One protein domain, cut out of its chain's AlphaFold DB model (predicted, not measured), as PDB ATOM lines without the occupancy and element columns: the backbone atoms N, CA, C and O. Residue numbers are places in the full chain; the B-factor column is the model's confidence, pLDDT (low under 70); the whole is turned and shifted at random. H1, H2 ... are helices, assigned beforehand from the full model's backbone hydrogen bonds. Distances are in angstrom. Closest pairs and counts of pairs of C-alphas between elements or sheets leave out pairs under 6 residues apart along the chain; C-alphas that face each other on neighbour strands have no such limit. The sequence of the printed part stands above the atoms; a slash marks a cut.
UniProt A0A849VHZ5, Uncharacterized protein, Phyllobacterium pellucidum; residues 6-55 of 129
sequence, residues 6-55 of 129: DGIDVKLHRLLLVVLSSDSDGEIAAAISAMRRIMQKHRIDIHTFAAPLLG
ATOM      1  N   ASP A   6      11.922  52.482  -9.980       69.12
ATOM      2  CA  ASP A   6      11.330  51.607 -11.006       69.12
ATOM      3  C   ASP A   6      11.115  50.142 -10.570       69.12
ATOM      4  O   ASP A   6      10.154  49.494 -10.977       69.12
ATOM      5  N   GLY A   7      11.977  49.589  -9.706       75.44
ATOM      6  CA  GLY A   7      11.862  48.194  -9.253       75.44
ATOM      7  C   GLY A   7      10.996  47.974  -8.006       75.44
ATOM      8  O   GLY A   7      10.474  46.873  -7.797       75.44
ATOM      9  N   ILE A   8      10.867  48.988  -7.148       82.94
ATOM     10  CA  ILE A   8      10.092  48.909  -5.898       82.94
ATOM     11  C   ILE A   8       8.615  49.131  -6.212       82.94
ATOM     12  O   ILE A   8       7.768  48.372  -5.729       82.94
ATOM     13  N   ASP A   9       8.336  50.089  -7.094       81.06
ATOM     14  CA  ASP A   9       6.984  50.456  -7.504       81.06
ATOM     15  C   ASP A   9       6.261  49.274  -8.149       81.06
ATOM     16  O   ASP A   9       5.128  48.972  -7.784       81.06
ATOM     17  N   VAL A  10       6.946  48.501  -8.998       85.81
ATOM     18  CA  VAL A  10       6.375  47.296  -9.625       85.81
ATOM     19  C   VAL A  10       5.967  46.244  -8.588       85.81
ATOM     20  O   VAL A  10       4.926  45.598  -8.733       85.81
ATOM     21  N   LYS A  11       6.758  46.048  -7.524       87.00
ATOM     22  CA  LYS A  11       6.439  45.061  -6.477       87.00
ATOM     23  C   LYS A  11       5.274  45.520  -5.613       87.00
ATOM     24  O   LYS A  11       4.383  44.721  -5.333       87.00
ATOM     25  N   LEU A  12       5.279  46.788  -5.203       87.75
ATOM     26  CA  LEU A  12       4.190  47.354  -4.413       87.75
ATOM     27  C   LEU A  12       2.886  47.400  -5.217       87.75
ATOM     28  O   LEU A  12       1.844  47.036  -4.683       87.75
ATOM     29  N   HIS A  13       2.951  47.739  -6.506       86.19
ATOM     30  CA  HIS A  13       1.801  47.729  -7.408       86.19
ATOM     31  C   HIS A  13       1.194  46.327  -7.554       86.19
ATOM     32  O   HIS A  13      -0.012  46.160  -7.407       86.19
ATOM     33  N   ARG A  14       2.019  45.290  -7.761       90.88
ATOM     34  CA  ARG A  14       1.532  43.897  -7.827       90.88
ATOM     35  C   ARG A  14       0.851  43.454  -6.533       90.88
ATOM     36  O   ARG A  14      -0.189  42.811  -6.592       90.88
ATOM     37  N   LEU A  15       1.419  43.791  -5.374       92.19
ATOM     38  CA  LEU A  15       0.813  43.452  -4.083       92.19
ATOM     39  C   LEU A  15      -0.493  44.216  -3.849       92.19
ATOM     40  O   LEU A  15      -1.439  43.639  -3.322       92.19
ATOM     41  N   LEU A  16      -0.569  45.477  -4.285       90.81
ATOM     42  CA  LEU A  16      -1.803  46.255  -4.246       90.81
ATOM     43  C   LEU A  16      -2.897  45.604  -5.100       90.81
ATOM     44  O   LEU A  16      -4.026  45.491  -4.636       90.81
ATOM     45  N   LEU A  17      -2.566  45.122  -6.302       92.19
ATOM     46  CA  LEU A  17      -3.520  44.378  -7.129       92.19
ATOM     47  C   LEU A  17      -4.039  43.132  -6.403       92.19
ATOM     48  O   LEU A  17      -5.246  42.945  -6.368       92.19
ATOM     49  N   VAL A  18      -3.168  42.350  -5.752       91.94
ATOM     50  CA  VAL A  18      -3.582  41.170  -4.965       91.94
ATOM     51  C   VAL A  18      -4.534  41.550  -3.828       91.94
ATOM     52  O   VAL A  18      -5.542  40.879  -3.634       91.94
ATOM     53  N   VAL A  19      -4.249  42.636  -3.100       93.62
ATOM     54  CA  VAL A  19      -5.126  43.133  -2.023       93.62
ATOM     55  C   VAL A  19      -6.502  43.536  -2.554       93.62
ATOM     56  O   VAL A  19      -7.493  43.353  -1.857       93.62
ATOM     57  N   LEU A  20      -6.564  44.098  -3.761       91.44
ATOM     58  CA  LEU A  20      -7.811  44.576  -4.359       91.44
ATOM     59  C   LEU A  20      -8.589  43.488  -5.109       91.44
ATOM     60  O   LEU A  20      -9.780  43.670  -5.342       91.44
ATOM     61  N   SER A  21      -7.932  42.402  -5.525       94.19
ATOM     62  CA  SER A  21      -8.529  41.377  -6.390       94.19
ATOM     63  C   SER A  21      -8.800  40.039  -5.707       94.19
ATOM     64  O   SER A  21      -9.434  39.189  -6.323       94.19
ATOM     65  N   SER A  22      -8.251  39.793  -4.515       94.31
ATOM     66  CA  SER A  22      -8.436  38.524  -3.803       94.31
ATOM     67  C   SER A  22      -9.582  38.618  -2.800       94.31
ATOM     68  O   SER A  22      -9.648  39.572  -2.033       94.31
ATOM     69  N   ASP A  23     -10.430  37.590  -2.765       94.88
ATOM     70  CA  ASP A  23     -11.480  37.408  -1.751       94.88
ATOM     71  C   ASP A  23     -10.998  36.558  -0.555       94.88
ATOM     72  O   ASP A  23     -11.758  36.260   0.366       94.88
ATOM     73  N   SER A  24      -9.733  36.120  -0.569       96.25
ATOM     74  CA  SER A  24      -9.141  35.311   0.495       96.25
ATOM     75  C   SER A  24      -8.463  36.199   1.535       96.25
ATOM     76  O   SER A  24      -7.400  36.776   1.289       96.25
ATOM     77  N   ASP A  25      -9.024  36.238   2.746       92.19
ATOM     78  CA  ASP A  25      -8.478  37.008   3.874       92.19
ATOM     79  C   ASP A  25      -6.991  36.714   4.141       92.19
ATOM     80  O   ASP A  25      -6.210  37.612   4.473       92.19
ATOM     81  N   GLY A  26      -6.569  35.455   3.963       95.12
ATOM     82  CA  GLY A  26      -5.178  35.040   4.150       95.12
ATOM     83  C   GLY A  26      -4.227  35.657   3.121       95.12
ATOM     84  O   GLY A  26      -3.112  36.057   3.470       95.12
ATOM     85  N   GLU A  27      -4.671  35.785   1.871       92.31
ATOM     86  CA  GLU A  27      -3.888  36.401   0.796       92.31
ATOM     87  C   GLU A  27      -3.806  37.918   0.969       92.31
ATOM     88  O   GLU A  27      -2.714  38.486   0.860       92.31
ATOM     89  N   ILE A  28      -4.920  38.561   1.337       94.88
ATOM     90  CA  ILE A  28      -4.961  39.994   1.661       94.88
ATOM     91  C   ILE A  28      -3.992  40.299   2.813       94.88
ATOM     92  O   ILE A  28      -3.138  41.187   2.703       94.88
ATOM     93  N   ALA A  29      -4.068  39.543   3.913       94.81
ATOM     94  CA  ALA A  29      -3.209  39.749   5.078       94.81
ATOM     95  C   ALA A  29      -1.719  39.532   4.750       94.81
ATOM     96  O   ALA A  29      -0.860  40.321   5.171       94.81
ATOM     97  N   ALA A  30      -1.400  38.498   3.964       95.12
ATOM     98  CA  ALA A  30      -0.039  38.224   3.515       95.12
ATOM     99  C   ALA A  30       0.506  39.345   2.614       95.12
ATOM    100  O   ALA A  30       1.650  39.785   2.802       95.12
ATOM    101  N   ALA A  31      -0.312  39.853   1.688       94.88
ATOM    102  CA  ALA A  31       0.058  40.939   0.788       94.88
ATOM    103  C   ALA A  31       0.297  42.255   1.547       94.88
ATOM    104  O   ALA A  31       1.353  42.871   1.372       94.88
ATOM    105  N   ILE A  32      -0.589  42.633   2.477       94.88
ATOM    106  CA  ILE A  32      -0.410  43.821   3.336       94.88
ATOM    107  C   ILE A  32       0.880  43.707   4.165       94.88
ATOM    108  O   ILE A  32       1.656  44.665   4.261       94.88
ATOM    109  N   SER A  33       1.148  42.536   4.747       95.94
ATOM    110  CA  SER A  33       2.377  42.287   5.514       95.94
ATOM    111  C   SER A  33       3.639  42.399   4.644       95.94
ATOM    112  O   SER A  33       4.651  42.978   5.057       95.94
ATOM    113  N   ALA A  34       3.598  41.892   3.409       95.19
ATOM    114  CA  ALA A  34       4.687  42.046   2.447       95.19
ATOM    115  C   ALA A  34       4.913  43.518   2.051       95.19
ATOM    116  O   ALA A  34       6.060  43.972   2.071       95.19
ATOM    117  N   MET A  35       3.846  44.278   1.779       93.81
ATOM    118  CA  MET A  35       3.927  45.712   1.466       93.81
ATOM    119  C   MET A  35       4.582  46.496   2.608       93.81
ATOM    120  O   MET A  35       5.556  47.212   2.375       93.81
ATOM    121  N   ARG A  36       4.131  46.290   3.856       93.31
ATOM    122  CA  ARG A  36       4.705  46.956   5.040       93.31
ATOM    123  C   ARG A  36       6.202  46.691   5.192       93.31
ATOM    124  O   ARG A  36       6.957  47.624   5.446       93.31
ATOM    125  N   ARG A  37       6.651  45.445   4.991       95.06
ATOM    126  CA  ARG A  37       8.081  45.088   5.070       95.06
ATOM    127  C   ARG A  37       8.919  45.786   4.000       95.06
ATOM    128  O   ARG A  37      10.011  46.262   4.304       95.06
ATOM    129  N   ILE A  38       8.423  45.866   2.763       92.69
ATOM    130  CA  ILE A  38       9.110  46.572   1.671       92.69
ATOM    131  C   ILE A  38       9.198  48.068   1.994       92.69
ATOM    132  O   ILE A  38      10.285  48.641   1.941       92.69
ATOM    133  N   MET A  39       8.091  48.683   2.409       91.88
ATOM    134  CA  MET A  39       8.055  50.099   2.781       91.88
ATOM    135  C   MET A  39       9.014  50.418   3.934       91.88
ATOM    136  O   MET A  39       9.818  51.339   3.820       91.88
ATOM    137  N   GLN A  40       9.022  49.607   4.998       92.50
ATOM    138  CA  GLN A  40       9.948  49.762   6.127       92.50
ATOM    139  C   GLN A  40      11.413  49.625   5.702       92.50
ATOM    140  O   GLN A  40      12.242  50.455   6.078       92.50
ATOM    141  N   LYS A  41      11.733  48.617   4.880       93.12
ATOM    142  CA  LYS A  41      13.089  48.401   4.355       93.12
ATOM    143  C   LYS A  41      13.610  49.620   3.592       93.12
ATOM    144  O   LYS A  41      14.797  49.925   3.670       93.12
ATOM    145  N   HIS A  42      12.726  50.314   2.881       90.38
ATOM    146  CA  HIS A  42      13.059  51.489   2.079       90.38
ATOM    147  C   HIS A  42      12.747  52.823   2.773       90.38
ATOM    148  O   HIS A  42      12.933  53.872   2.163       90.38
ATOM    149  N   ARG A  43      12.318  52.796   4.045       91.56
ATOM    150  CA  ARG A  43      11.893  53.974   4.825       91.56
ATOM    151  C   ARG A  43      10.847  54.833   4.097       91.56
ATOM    152  O   ARG A  43      10.861  56.054   4.204       91.56
ATOM    153  N   ILE A  44       9.957  54.181   3.350       89.25
ATOM    154  CA  ILE A  44       8.848  54.819   2.639       89.25
ATOM    155  C   ILE A  44       7.668  54.905   3.602       89.25
ATOM    156  O   ILE A  44       7.230  53.891   4.146       89.25
ATOM    157  N   ASP A  45       7.159  56.114   3.803       87.25
ATOM    158  CA  ASP A  45       5.960  56.344   4.599       87.25
ATOM    159  C   ASP A  45       4.683  56.021   3.801       87.25
ATOM    160  O   ASP A  45       4.655  56.100   2.568       87.25
ATOM    161  N   ILE A  46       3.606  55.646   4.498       83.44
ATOM    162  CA  ILE A  46       2.331  55.308   3.855       83.44
ATOM    163  C   ILE A  46       1.730  56.488   3.091       83.44
ATOM    164  O   ILE A  46       1.155  56.282   2.023       83.44
ATOM    165  N   HIS A  47       1.915  57.717   3.574       82.44
ATOM    166  CA  HIS A  47       1.465  58.916   2.876       82.44
ATOM    167  C   HIS A  47       2.276  59.144   1.600       82.44
ATOM    168  O   HIS A  47       1.704  59.489   0.569       82.44
ATOM    169  N   THR A  48       3.584  58.879   1.631       82.31
ATOM    170  CA  THR A  48       4.440  58.942   0.436       82.31
ATOM    171  C   THR A  48       4.030  57.900  -0.603       82.31
ATOM    172  O   THR A  48       3.981  58.214  -1.788       82.31
ATOM    173  N   PHE A  49       3.693  56.682  -0.172       83.81
ATOM    174  CA  PHE A  49       3.209  55.626  -1.064       83.81
ATOM    175  C   PHE A  49       1.824  55.927  -1.657       83.81
ATOM    176  O   PHE A  49       1.570  55.624  -2.818       83.81
ATOM    177  N   ALA A  50       0.924  56.522  -0.871       84.06
ATOM    178  CA  ALA A  50      -0.421  56.864  -1.324       84.06
ATOM    179  C   ALA A  50      -0.455  58.110  -2.223       84.06
ATOM    180  O   ALA A  50      -1.379  58.242  -3.020       84.06
ATOM    181  N   ALA A  51       0.529  59.012  -2.123       81.38
ATOM    182  CA  ALA A  51       0.518  60.281  -2.849       81.38
ATOM    183  C   ALA A  51       0.342  60.120  -4.376       81.38
ATOM    184  O   ALA A  51      -0.537  60.776  -4.919       81.38
ATOM    185  N   PRO A  52       1.045  59.213  -5.085       78.19
ATOM    186  CA  PRO A  52       0.810  58.998  -6.516       78.19
ATOM    187  C   PRO A  52      -0.582  58.436  -6.844       78.19
ATOM    188  O   PRO A  52      -1.136  58.750  -7.893       78.19
ATOM    189  N   LEU A  53      -1.156  57.611  -5.957       77.81
ATOM    190  CA  LEU A  53      -2.480  56.998  -6.141       77.81
ATOM    191  C   LEU A  53      -3.617  58.005  -5.934       77.81
ATOM    192  O   LEU A  53      -4.684  57.864  -6.525       77.81
ATOM    193  N   LEU A  54      -3.384  59.013  -5.094       78.38
ATOM    194  CA  LEU A  54      -4.311  60.113  -4.841       78.38
ATOM    195  C   LEU A  54      -4.218  61.216  -5.915       78.38
ATOM    196  O   LEU A  54      -4.984  62.175  -5.859       78.38
ATOM    197  N   GLY A  55      -3.314  61.061  -6.894       66.06
ATOM    198  CA  GLY A  55      -2.923  62.106  -7.838       66.06
ATOM    199  C   GLY A  55      -2.040  63.169  -7.173       66.06
ATOM    200  O   GLY A  55      -1.843  63.135  -5.955       66.06
TER     201      GLY A  55
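What this domain is: This is residues 6 to 55 of the 129 residues of an uncharacterized protein of Phyllobacterium pellucidum (UniProt A0A849VHZ5). Two long helices, H1 and H2, lie side by side as a helical hairpin, a narrow V closed at their link; beyond H2 the short H3 turns off, and residues 50 to 55 stick out. The 50 printed residues hold three named helices, H1, H2, H3 in chain order, and no named strand: all helix. The whole is compact, radius of gyration of the C-alphas 10.9 A, spanning 27 by 24 by 19 A.

How they stand to each other: Start with H1, residues 6 to 21, which touches H2, residues 25 to 41, closest at the C-alphas of Val 19 and Ile 28, 4.8 A. This hairpin runs opposite ways at a shallow tilt of 22 degrees. H3, residues 46 to 50, is close to but not clearly touching H2; the closest C-alphas, Met 39 and Ile 46, are 7.8 A apart. H1 and H3 are apart. Every O i to N i+4 pair is within hydrogen-bond range in H2 and H3, and 10 of 12 in H1.

Where its parts are: Find C-alpha 6 at (11.330, 51.607, -11.006); H1 runs 22.8 A from there. H2 runs 24.4 A, and H3 runs 6.1 A to C-alpha 50 at (-0.421, 56.864, -1.324).

The domain as a whole: The farthest C-alphas, Gly 26 and Gly 55, are 29.7 A apart. The printed part has no cut, and both links are tight. Look for pLDDT under 70 at residues 6 and 55.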